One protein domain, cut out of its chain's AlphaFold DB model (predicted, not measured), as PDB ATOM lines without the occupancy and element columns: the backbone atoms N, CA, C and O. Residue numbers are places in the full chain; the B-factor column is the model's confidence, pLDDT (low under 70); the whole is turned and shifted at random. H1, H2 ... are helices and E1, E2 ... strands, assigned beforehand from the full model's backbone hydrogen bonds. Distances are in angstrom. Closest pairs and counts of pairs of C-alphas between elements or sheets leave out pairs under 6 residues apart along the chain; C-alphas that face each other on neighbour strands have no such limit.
ATOM      1  N   PHE A 109      41.356 -20.877  11.666       94.00
ATOM      2  CA  PHE A 109      41.912 -19.989  10.640       94.00
ATOM      3  C   PHE A 109      43.029 -19.069  11.159       94.00
ATOM      4  O   PHE A 109      43.831 -18.581  10.363       94.00
ATOM      5  N   ALA A 110      43.129 -18.857  12.476       91.06
ATOM      6  CA  ALA A 110      44.288 -18.208  13.096       91.06
ATOM      7  C   ALA A 110      45.452 -19.180  13.350       91.06
ATOM      8  O   ALA A 110      46.617 -18.786  13.269       91.06
ATOM      9  N   THR A 111      45.142 -20.441  13.661       91.06
ATOM     10  CA  THR A 111      46.132 -21.472  14.007       91.06
ATOM     11  C   THR A 111      46.844 -21.991  12.762       91.06
ATOM     12  O   THR A 111      48.069 -22.116  12.747       91.06
ATOM     13  N   TYR A 112      46.092 -22.243  11.691       92.25
ATOM     14  CA  TYR A 112      46.612 -22.814  10.457       92.25
ATOM     15  C   TYR A 112      46.674 -21.772   9.352       92.25
ATOM     16  O   TYR A 112      45.673 -21.176   8.956       92.25
ATOM     17  N   ARG A 113      47.875 -21.578   8.804       91.00
ATOM     18  CA  ARG A 113      48.076 -20.666   7.678       91.00
ATOM     19  C   ARG A 113      47.667 -21.332   6.374       91.00
ATOM     20  O   ARG A 113      48.098 -22.442   6.068       91.00
ATOM     21  N   ALA A 114      46.890 -20.609   5.578       91.62
ATOM     22  CA  ALA A 114      46.573 -21.026   4.227       91.62
ATOM     23  C   ALA A 114      47.842 -21.108   3.369       91.62
ATOM     24  O   ALA A 114      48.633 -20.165   3.305       91.62
ATOM     25  N   ILE A 115      47.995 -22.217   2.656       88.81
ATOM     26  CA  ILE A 115      49.002 -22.402   1.619       88.81
ATOM     27  C   ILE A 115      48.387 -21.923   0.298       88.81
ATOM     28  O   ILE A 115      47.368 -22.475  -0.134       88.81
ATOM     29  N   PRO A 116      48.963 -20.908  -0.369       85.62
ATOM     30  CA  PRO A 116      48.482 -20.470  -1.672       85.62
ATOM     31  C   PRO A 116      48.578 -21.606  -2.694       85.62
ATOM     32  O   PRO A 116      49.636 -22.214  -2.857       85.62
ATOM     33  N   ASN A 117      47.493 -21.874  -3.422       76.44
ATOM     34  CA  ASN A 117      47.510 -22.792  -4.557       76.44
ATOM     35  C   ASN A 117      46.920 -22.095  -5.795       76.44
ATOM     36  O   ASN A 117      45.736 -21.750  -5.791       76.44
ATOM     37  N   PRO A 118      47.713 -21.908  -6.866       71.19
ATOM     38  CA  PRO A 118      47.288 -21.158  -8.048       71.19
ATOM     39  C   PRO A 118      46.207 -21.870  -8.875       71.19
ATOM     40  O   PRO A 118      45.569 -21.240  -9.707       71.19
ATOM     41  N   VAL A 119      45.992 -23.171  -8.659       72.81
ATOM     42  CA  VAL A 119      45.018 -23.979  -9.409       72.81
ATOM     43  C   VAL A 119      43.716 -24.164  -8.628       72.81
ATOM     44  O   VAL A 119      42.645 -24.232  -9.222       72.81
ATOM     45  N   ARG A 120      43.791 -24.281  -7.296       68.62
ATOM     46  CA  ARG A 120      42.643 -24.661  -6.449       68.62
ATOM     47  C   ARG A 120      42.185 -23.584  -5.462       68.62
ATOM     48  O   ARG A 120      41.169 -23.790  -4.806       68.62
ATOM     49  N   GLY A 121      42.885 -22.452  -5.381       76.12
ATOM     50  CA  GLY A 121      42.692 -21.463  -4.317       76.12
ATOM     51  C   GLY A 121      43.424 -21.854  -3.024       76.12
ATOM     52  O   GLY A 121      43.965 -22.955  -2.944       76.12
ATOM     53  N   PRO A 122      43.504 -20.961  -2.024       86.94
ATOM     54  CA  PRO A 122      44.221 -21.227  -0.771       86.94
ATOM     55  C   PRO A 122      43.735 -22.522  -0.108       86.94
ATOM     56  O   PRO A 122      42.538 -22.759  -0.074       86.94
ATOM     57  N   ALA A 123      44.627 -23.352   0.431       90.94
ATOM     58  CA  ALA A 123      44.256 -24.574   1.152       90.94
ATOM     59  C   ALA A 123      44.915 -24.610   2.532       90.94
ATOM     60  O   ALA A 123      46.070 -24.218   2.682       90.94
ATOM     61  N   TYR A 124      44.200 -25.106   3.533       93.56
ATOM     62  CA  TYR A 124      44.705 -25.287   4.889       93.56
ATOM     63  C   TYR A 124      45.059 -26.760   5.059       93.56
ATOM     64  O   TYR A 124      44.173 -27.611   5.119       93.56
ATOM     65  N   VAL A 125      46.354 -27.065   5.074       91.12
ATOM     66  CA  VAL A 125      46.863 -28.408   5.373       91.12
ATOM     67  C   VAL A 125      47.285 -28.405   6.833       91.12
ATOM     68  O   VAL A 125      48.086 -27.560   7.229       91.12
ATOM     69  N   THR A 126      46.721 -29.309   7.626       92.56
ATOM     70  CA  THR A 126      46.922 -29.336   9.080       92.56
ATOM     71  C   THR A 126      47.467 -30.686   9.529       92.56
ATOM     72  O   THR A 126      47.452 -31.665   8.782       92.56
ATOM     73  N   ASP A 127      47.958 -30.734  10.760       90.12
ATOM     74  CA  ASP A 127      48.361 -31.950  11.464       90.12
ATOM     75  C   ASP A 127      47.193 -32.637  12.196       90.12
ATOM     76  O   ASP A 127      47.378 -33.668  12.846       90.12
ATOM     77  N   LEU A 128      45.975 -32.101  12.078       90.62
ATOM     78  CA  LEU A 128      44.787 -32.674  12.697       90.62
ATOM     79  C   LEU A 128      44.359 -33.965  11.991       90.62
ATOM     80  O   LEU A 128      44.570 -34.120  10.787       90.62
ATOM     81  N   PRO A 129      43.668 -34.879  12.690       88.38
ATOM     82  CA  PRO A 129      42.986 -35.998  12.053       88.38
ATOM     83  C   PRO A 129      41.919 -35.561  11.034       88.38
ATOM     84  O   PRO A 129      41.440 -34.423  11.028       88.38
ATOM     85  N   ARG A 130      41.487 -36.505  10.185       86.88
ATOM     86  CA  ARG A 130      40.295 -36.316   9.340       86.88
ATOM     87  C   ARG A 130      39.091 -35.933  10.220       86.88
ATOM     88  O   ARG A 130      38.897 -36.558  11.260       86.88
ATOM     89  N   PRO A 131      38.271 -34.952   9.809       91.31
ATOM     90  CA  PRO A 131      38.220 -34.375   8.464       91.31
ATOM     91  C   PRO A 131      39.075 -33.108   8.277       91.31
ATOM     92  O   PRO A 131      39.143 -32.590   7.170       91.31
ATOM     93  N   LEU A 132      39.717 -32.589   9.327       95.00
ATOM     94  CA  LEU A 132      40.364 -31.268   9.299       95.00
ATOM     95  C   LEU A 132      41.822 -31.273   8.846       95.00
ATOM     96  O   LEU A 132      42.416 -30.205   8.714       95.00
ATOM     97  N   ASN A 133      42.382 -32.444   8.542       93.38
ATOM     98  CA  ASN A 133      43.708 -32.600   7.936       93.38
ATOM     99  C   ASN A 133      43.872 -31.807   6.619       93.38
ATOM    100  O   ASN A 133      44.991 -31.498   6.209       93.38
ATOM    101  N   LEU A 134      42.761 -31.490   5.943       94.69
ATOM    102  CA  LEU A 134      42.713 -30.614   4.776       94.69
ATOM    103  C   LEU A 134      41.411 -29.803   4.784       94.69
ATOM    104  O   LEU A 134      40.336 -30.380   4.900       94.69
ATOM    105  N   VAL A 135      41.492 -28.487   4.597       95.00
ATOM    106  CA  VAL A 135      40.323 -27.616   4.393       95.00
ATOM    107  C   VAL A 135      40.557 -26.737   3.168       95.00
ATOM    108  O   VAL A 135      41.551 -26.019   3.083       95.00
ATOM    109  N   THR A 136      39.651 -26.796   2.192       94.12
ATOM    110  CA  THR A 136      39.753 -26.061   0.921       94.12
ATOM    111  C   THR A 136      38.524 -25.170   0.727       94.12
ATOM    112  O   THR A 136      37.422 -25.696   0.583       94.12
ATOM    113  N   PRO A 137      38.651 -23.835   0.674       92.50
ATOM    114  CA  PRO A 137      37.549 -22.936   0.358       92.50
ATOM    115  C   PRO A 137      36.978 -23.217  -1.038       92.50
ATOM    116  O   PRO A 137      37.700 -23.399  -2.021       92.50
ATOM    117  N   ARG A 138      35.653 -23.212  -1.133       90.56
ATOM    118  CA  ARG A 138      34.850 -23.411  -2.344       90.56
ATOM    119  C   ARG A 138      33.992 -22.176  -2.629       90.56
ATOM    120  O   ARG A 138      34.070 -21.148  -1.955       90.56
ATOM    121  N   ALA A 139      33.229 -22.205  -3.721       85.50
ATOM    122  CA  ALA A 139      32.357 -21.094  -4.106       85.50
ATOM    123  C   ALA A 139      31.318 -20.783  -3.018       85.50
ATOM    124  O   ALA A 139      30.826 -21.693  -2.368       85.50
ATOM    125  N   GLY A 140      30.989 -19.500  -2.830       82.31
ATOM    126  CA  GLY A 140      29.844 -19.085  -2.020       82.31
ATOM    127  C   GLY A 140      29.909 -19.466  -0.543       82.31
ATOM    128  O   GLY A 140      28.907 -19.959  -0.060       82.31
ATOM    129  N   ASN A 141      31.045 -19.229   0.132       88.12
ATOM    130  CA  ASN A 141      31.310 -19.497   1.559       88.12
ATOM    131  C   ASN A 141      31.386 -20.966   2.000       88.12
ATOM    132  O   ASN A 141      31.397 -21.246   3.195       88.12
ATOM    133  N   TRP A 142      31.478 -21.896   1.055       90.50
ATOM    134  CA  TRP A 142      31.659 -23.311   1.351       90.50
ATOM    135  C   TRP A 142      33.126 -23.672   1.582       90.50
ATOM    136  O   TRP A 142      34.021 -23.029   1.038       90.50
ATOM    137  N   PHE A 143      33.361 -24.744   2.328       94.00
ATOM    138  CA  PHE A 143      34.663 -25.363   2.537       94.00
ATOM    139  C   PHE A 143      34.547 -26.867   2.300       94.00
ATOM    140  O   PHE A 143      33.589 -27.496   2.733       94.00
ATOM    141  N   GLU A 144      35.514 -27.444   1.601       94.12
ATOM    142  CA  GLU A 144      35.666 -28.888   1.440       94.12
ATOM    143  C   GLU A 144      36.692 -29.411   2.436       94.12
ATOM    144  O   GLU A 144      37.795 -28.868   2.527       94.12
ATOM    145  N   LEU A 145      36.325 -30.451   3.172       95.69
ATOM    146  CA  LEU A 145      37.159 -31.073   4.191       95.69
ATOM    147  C   LEU A 145      37.984 -32.238   3.614       95.69
ATOM    148  O   LEU A 145      37.744 -32.711   2.504       95.69
ATOM    149  N   GLY A 146      38.944 -32.755   4.379       87.56
ATOM    150  CA  GLY A 146      39.865 -33.814   3.958       87.56
ATOM    151  C   GLY A 146      39.232 -35.195   3.783       87.56
ATOM    152  O   GLY A 146      39.891 -36.110   3.286       87.56
ATOM    153  N   ASP A 147      37.966 -35.348   4.169       88.88
ATOM    154  CA  ASP A 147      37.120 -36.510   3.879       88.88
ATOM    155  C   ASP A 147      36.188 -36.297   2.666       88.88
ATOM    156  O   ASP A 147      35.411 -37.187   2.330       88.88
ATOM    157  N   GLY A 148      36.275 -35.141   1.999       91.06
ATOM    158  CA  GLY A 148      35.468 -34.771   0.835       91.06
ATOM    159  C   GLY A 148      34.112 -34.139   1.166       91.06
ATOM    160  O   GLY A 148      33.397 -33.747   0.243       91.06
ATOM    161  N   ARG A 149      33.731 -34.009   2.445       91.44
ATOM    162  CA  ARG A 149      32.479 -33.328   2.815       91.44
ATOM    163  C   ARG A 149      32.563 -31.827   2.557       91.44
ATOM    164  O   ARG A 149      33.601 -31.207   2.770       91.44
ATOM    165  N   LEU A 150      31.435 -31.244   2.157       91.31
ATOM    166  CA  LEU A 150      31.259 -29.801   2.023       91.31
ATOM    167  C   LEU A 150      30.550 -29.246   3.261       91.31
ATOM    168  O   LEU A 150      29.469 -29.711   3.616       91.31
ATOM    169  N   VAL A 151      31.138 -28.230   3.885       87.06
ATOM    170  CA  VAL A 151      30.558 -27.481   5.004       87.06
ATOM    171  C   VAL A 151      30.381 -26.016   4.638       87.06
ATOM    172  O   VAL A 151      31.120 -25.475   3.814       87.06
ATOM    173  N   ARG A 152      29.369 -25.368   5.214       87.69
ATOM    174  CA  ARG A 152      29.009 -23.990   4.880       87.69
ATOM    175  C   ARG A 152      29.454 -23.034   5.981       87.69
ATOM    176  O   ARG A 152      29.035 -23.182   7.121       87.69
ATOM    177  N   GLY A 153      30.208 -22.007   5.606       87.00
ATOM    178  CA  GLY A 153      30.704 -20.977   6.515       87.00
ATOM    179  C   GLY A 153      31.966 -21.388   7.274       87.00
ATOM    180  O   GLY A 153      32.267 -22.570   7.432       87.00
ATOM    181  N   ALA A 154      32.711 -20.378   7.726       89.00
ATOM    182  CA  ALA A 154      33.904 -20.561   8.549       89.00
ATOM    183  C   ALA A 154      33.542 -21.145   9.926       89.00
ATOM    184  O   ALA A 154      34.234 -22.033  10.410       89.00
ATOM    185  N   ASP A 155      32.404 -20.730  10.491       79.94
ATOM    186  CA  ASP A 155      31.918 -21.152  11.811       79.94
ATOM    187  C   ASP A 155      31.790 -22.677  11.956       79.94
ATOM    188  O   ASP A 155      32.042 -23.230  13.023       79.94
ATOM    189  N   GLU A 156      31.428 -23.380  10.881       85.44
ATOM    190  CA  GLU A 156      31.295 -24.838  10.903       85.44
ATOM    191  C   GLU A 156      32.663 -25.542  10.911       85.44
ATOM    192  O   GLU A 156      32.833 -26.566  11.571       85.44
ATOM    193  N   VAL A 157      33.665 -24.971  10.234       91.75
ATOM    194  CA  VAL A 157      35.059 -25.443  10.319       91.75
ATOM    195  C   VAL A 157      35.604 -25.207  11.729       91.75
ATOM    196  O   VAL A 157      36.237 -26.096  12.295       91.75
ATOM    197  N   GLU A 158      35.299 -24.050  12.321       90.38
ATOM    198  CA  GLU A 158      35.676 -23.712  13.698       90.38
ATOM    199  C   GLU A 158      35.038 -24.654  14.724       90.38
ATOM    200  O   GLU A 158      35.726 -25.173  15.605       90.38
ATOM    201  N   ARG A 159      33.744 -24.966  14.572       86.62
ATOM    202  CA  ARG A 159      33.054 -25.958  15.411       86.62
ATOM    203  C   ARG A 159      33.769 -27.307  15.369       86.62
ATOM    204  O   ARG A 159      34.078 -27.873  16.417       86.62
ATOM    205  N   LEU A 160      34.064 -27.803  14.165       86.62
ATOM    206  CA  LEU A 160      34.775 -29.070  13.981       86.62
ATOM    207  C   LEU A 160      36.185 -29.025  14.582       86.62
ATOM    208  O   LEU A 160      36.667 -30.040  15.085       86.62
ATOM    209  N   PHE A 161      36.860 -27.876  14.512       91.75
ATOM    210  CA  PHE A 161      38.212 -27.712  15.040       91.75
ATOM    211  C   PHE A 161      38.235 -27.793  16.557       91.75
ATOM    212  O   PHE A 161      39.028 -28.557  17.109       91.75
ATOM    213  N   VAL A 162      37.320 -27.087  17.218       81.75
ATOM    214  CA  VAL A 162      37.143 -27.169  18.669       81.75
ATOM    215  C   VAL A 162      36.829 -28.607  19.083       81.75
ATOM    216  O   VAL A 162      37.497 -29.143  19.962       81.75
ATOM    217  N   GLU A 163      35.896 -29.285  18.408       79.38
ATOM    218  CA  GLU A 163      35.599 -30.702  18.677       79.38
ATOM    219  C   GLU A 163      36.835 -31.598  18.531       79.38
ATOM    220  O   GLU A 163      37.078 -32.477  19.358       79.38
ATOM    221  N   GLN A 164      37.647 -31.378  17.496       85.38
ATOM    222  CA  GLN A 164      38.841 -32.178  17.253       85.38
ATOM    223  C   GLN A 164      39.933 -31.934  18.303       85.38
ATOM    224  O   GLN A 164      40.576 -32.893  18.728       85.38
ATOM    225  N   GLN A 165      40.131 -30.688  18.741       82.94
ATOM    226  CA  GLN A 165      41.061 -30.355  19.825       82.94
ATOM    227  C   GLN A 165      40.663 -31.039  21.135       82.94
ATOM    228  O   GLN A 165      41.517 -31.581  21.832       82.94
ATOM    229  N   LEU A 166      39.364 -31.110  21.422       69.62
ATOM    230  CA  LEU A 166      38.848 -31.763  22.625       69.62
ATOM    231  C   LEU A 166      39.004 -33.283  22.597       69.62
ATOM    232  O   LEU A 166      39.344 -33.896  23.610       69.62
ATOM    233  N   ARG A 167      38.827 -33.905  21.424       71.94
ATOM    234  CA  ARG A 167      39.153 -35.328  21.243       71.94
ATOM    235  C   ARG A 167      40.629 -35.600  21.501       71.94
ATOM    236  O   ARG A 167      40.964 -36.607  22.116       71.94
ATOM    237  N   LEU A 168      41.505 -34.719  21.014       77.44
ATOM    238  CA  LEU A 168      42.953 -34.863  21.162       77.44
ATOM    239  C   LEU A 168      43.425 -34.607  22.600       77.44
ATOM    240  O   LEU A 168      44.364 -35.264  23.040       77.44
ATOM    241  N   SER A 169      42.772 -33.709  23.344       78.81
ATOM    242  CA  SER A 169      43.095 -33.446  24.753       78.81
ATOM    243  C   SER A 169      42.581 -34.525  25.715       78.81
ATOM    244  O   SER A 169      42.967 -34.537  26.882       78.81
ATOM    245  N   GLY A 170      41.721 -35.439  25.247       63.34
ATOM    246  CA  GLY A 170      41.075 -36.448  26.090       63.34
ATOM    247  C   GLY A 170      40.023 -35.872  27.048       63.34
ATOM    248  O   GLY A 170      39.534 -36.590  27.920       63.34
TER     249      GLY A 170
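AT A GLANCE: This is residues 109 to 170 of the 350 residues of the protein "Tox-REase-5 domain-containing protein" of Phenylobacterium parvum (UniProt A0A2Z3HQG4). A small, three-stranded antiparallel sheet has a long looping stretch, residues 109 to 133, at its E1 edge, and a single helix, H1, that begins at the sheet and runs away from it. The printed part has 62 residues, with E1, E2, E3 and then H1 along it; the strands form a meander, each the antiparallel neighbour of the one before, in the order E1 - E2 - E3. The class is mixed, helices and strands, with 27 residues, under half, in named elements. The whole is compact, with a radius of gyration of the C-alphas of 11.3 A, yet elongated in outline, spanning 38 by 21 by 20 A.

IN THESE COORDINATES: Start at C-alpha 109, at (41.912, -19.989, 10.640); residues 109 to 133 hold no named element. Find C-alpha 134 at (42.713, -30.614, 4.776), where E1 begins; it covers residues 134 to 137, 10.3 A long. E2 follows as residues 142 to 145, 9.9 A, and E3 as residues 150 to 152, 6.9 A. H1, residues 154 to 169, runs 22.7 A to C-alpha 169 at (43.095, -33.446, 24.753).

HOW THE PARTS SIT: Look first at the hairpin of E1 and E2, at 164 degrees, where N 136 and O 144 are 2.8 A apart. In the hairpin of E2 and E3, at 140 degrees, N 143 and O 151 are 2.8 A apart. Residues 124 to 125 pair antiparallel with residues 134 to 135 of E1. H1 only grazes the sheet, with its residues 154 to 157; the closest C-alphas of E3 and H1, Val 151 and Val 157, are 7.3 A apart. Every O i to N i+4 pair in H1 is within hydrogen-bond range.

THE WHOLE: The C-alphas farthest apart, of Pro 118 and Gly 170, are 37.9 A apart. The printed part has no cut, and its three links are tight. Mean pLDDT of the printed part is 86.8; residues 120, 166 and 170 are under 70.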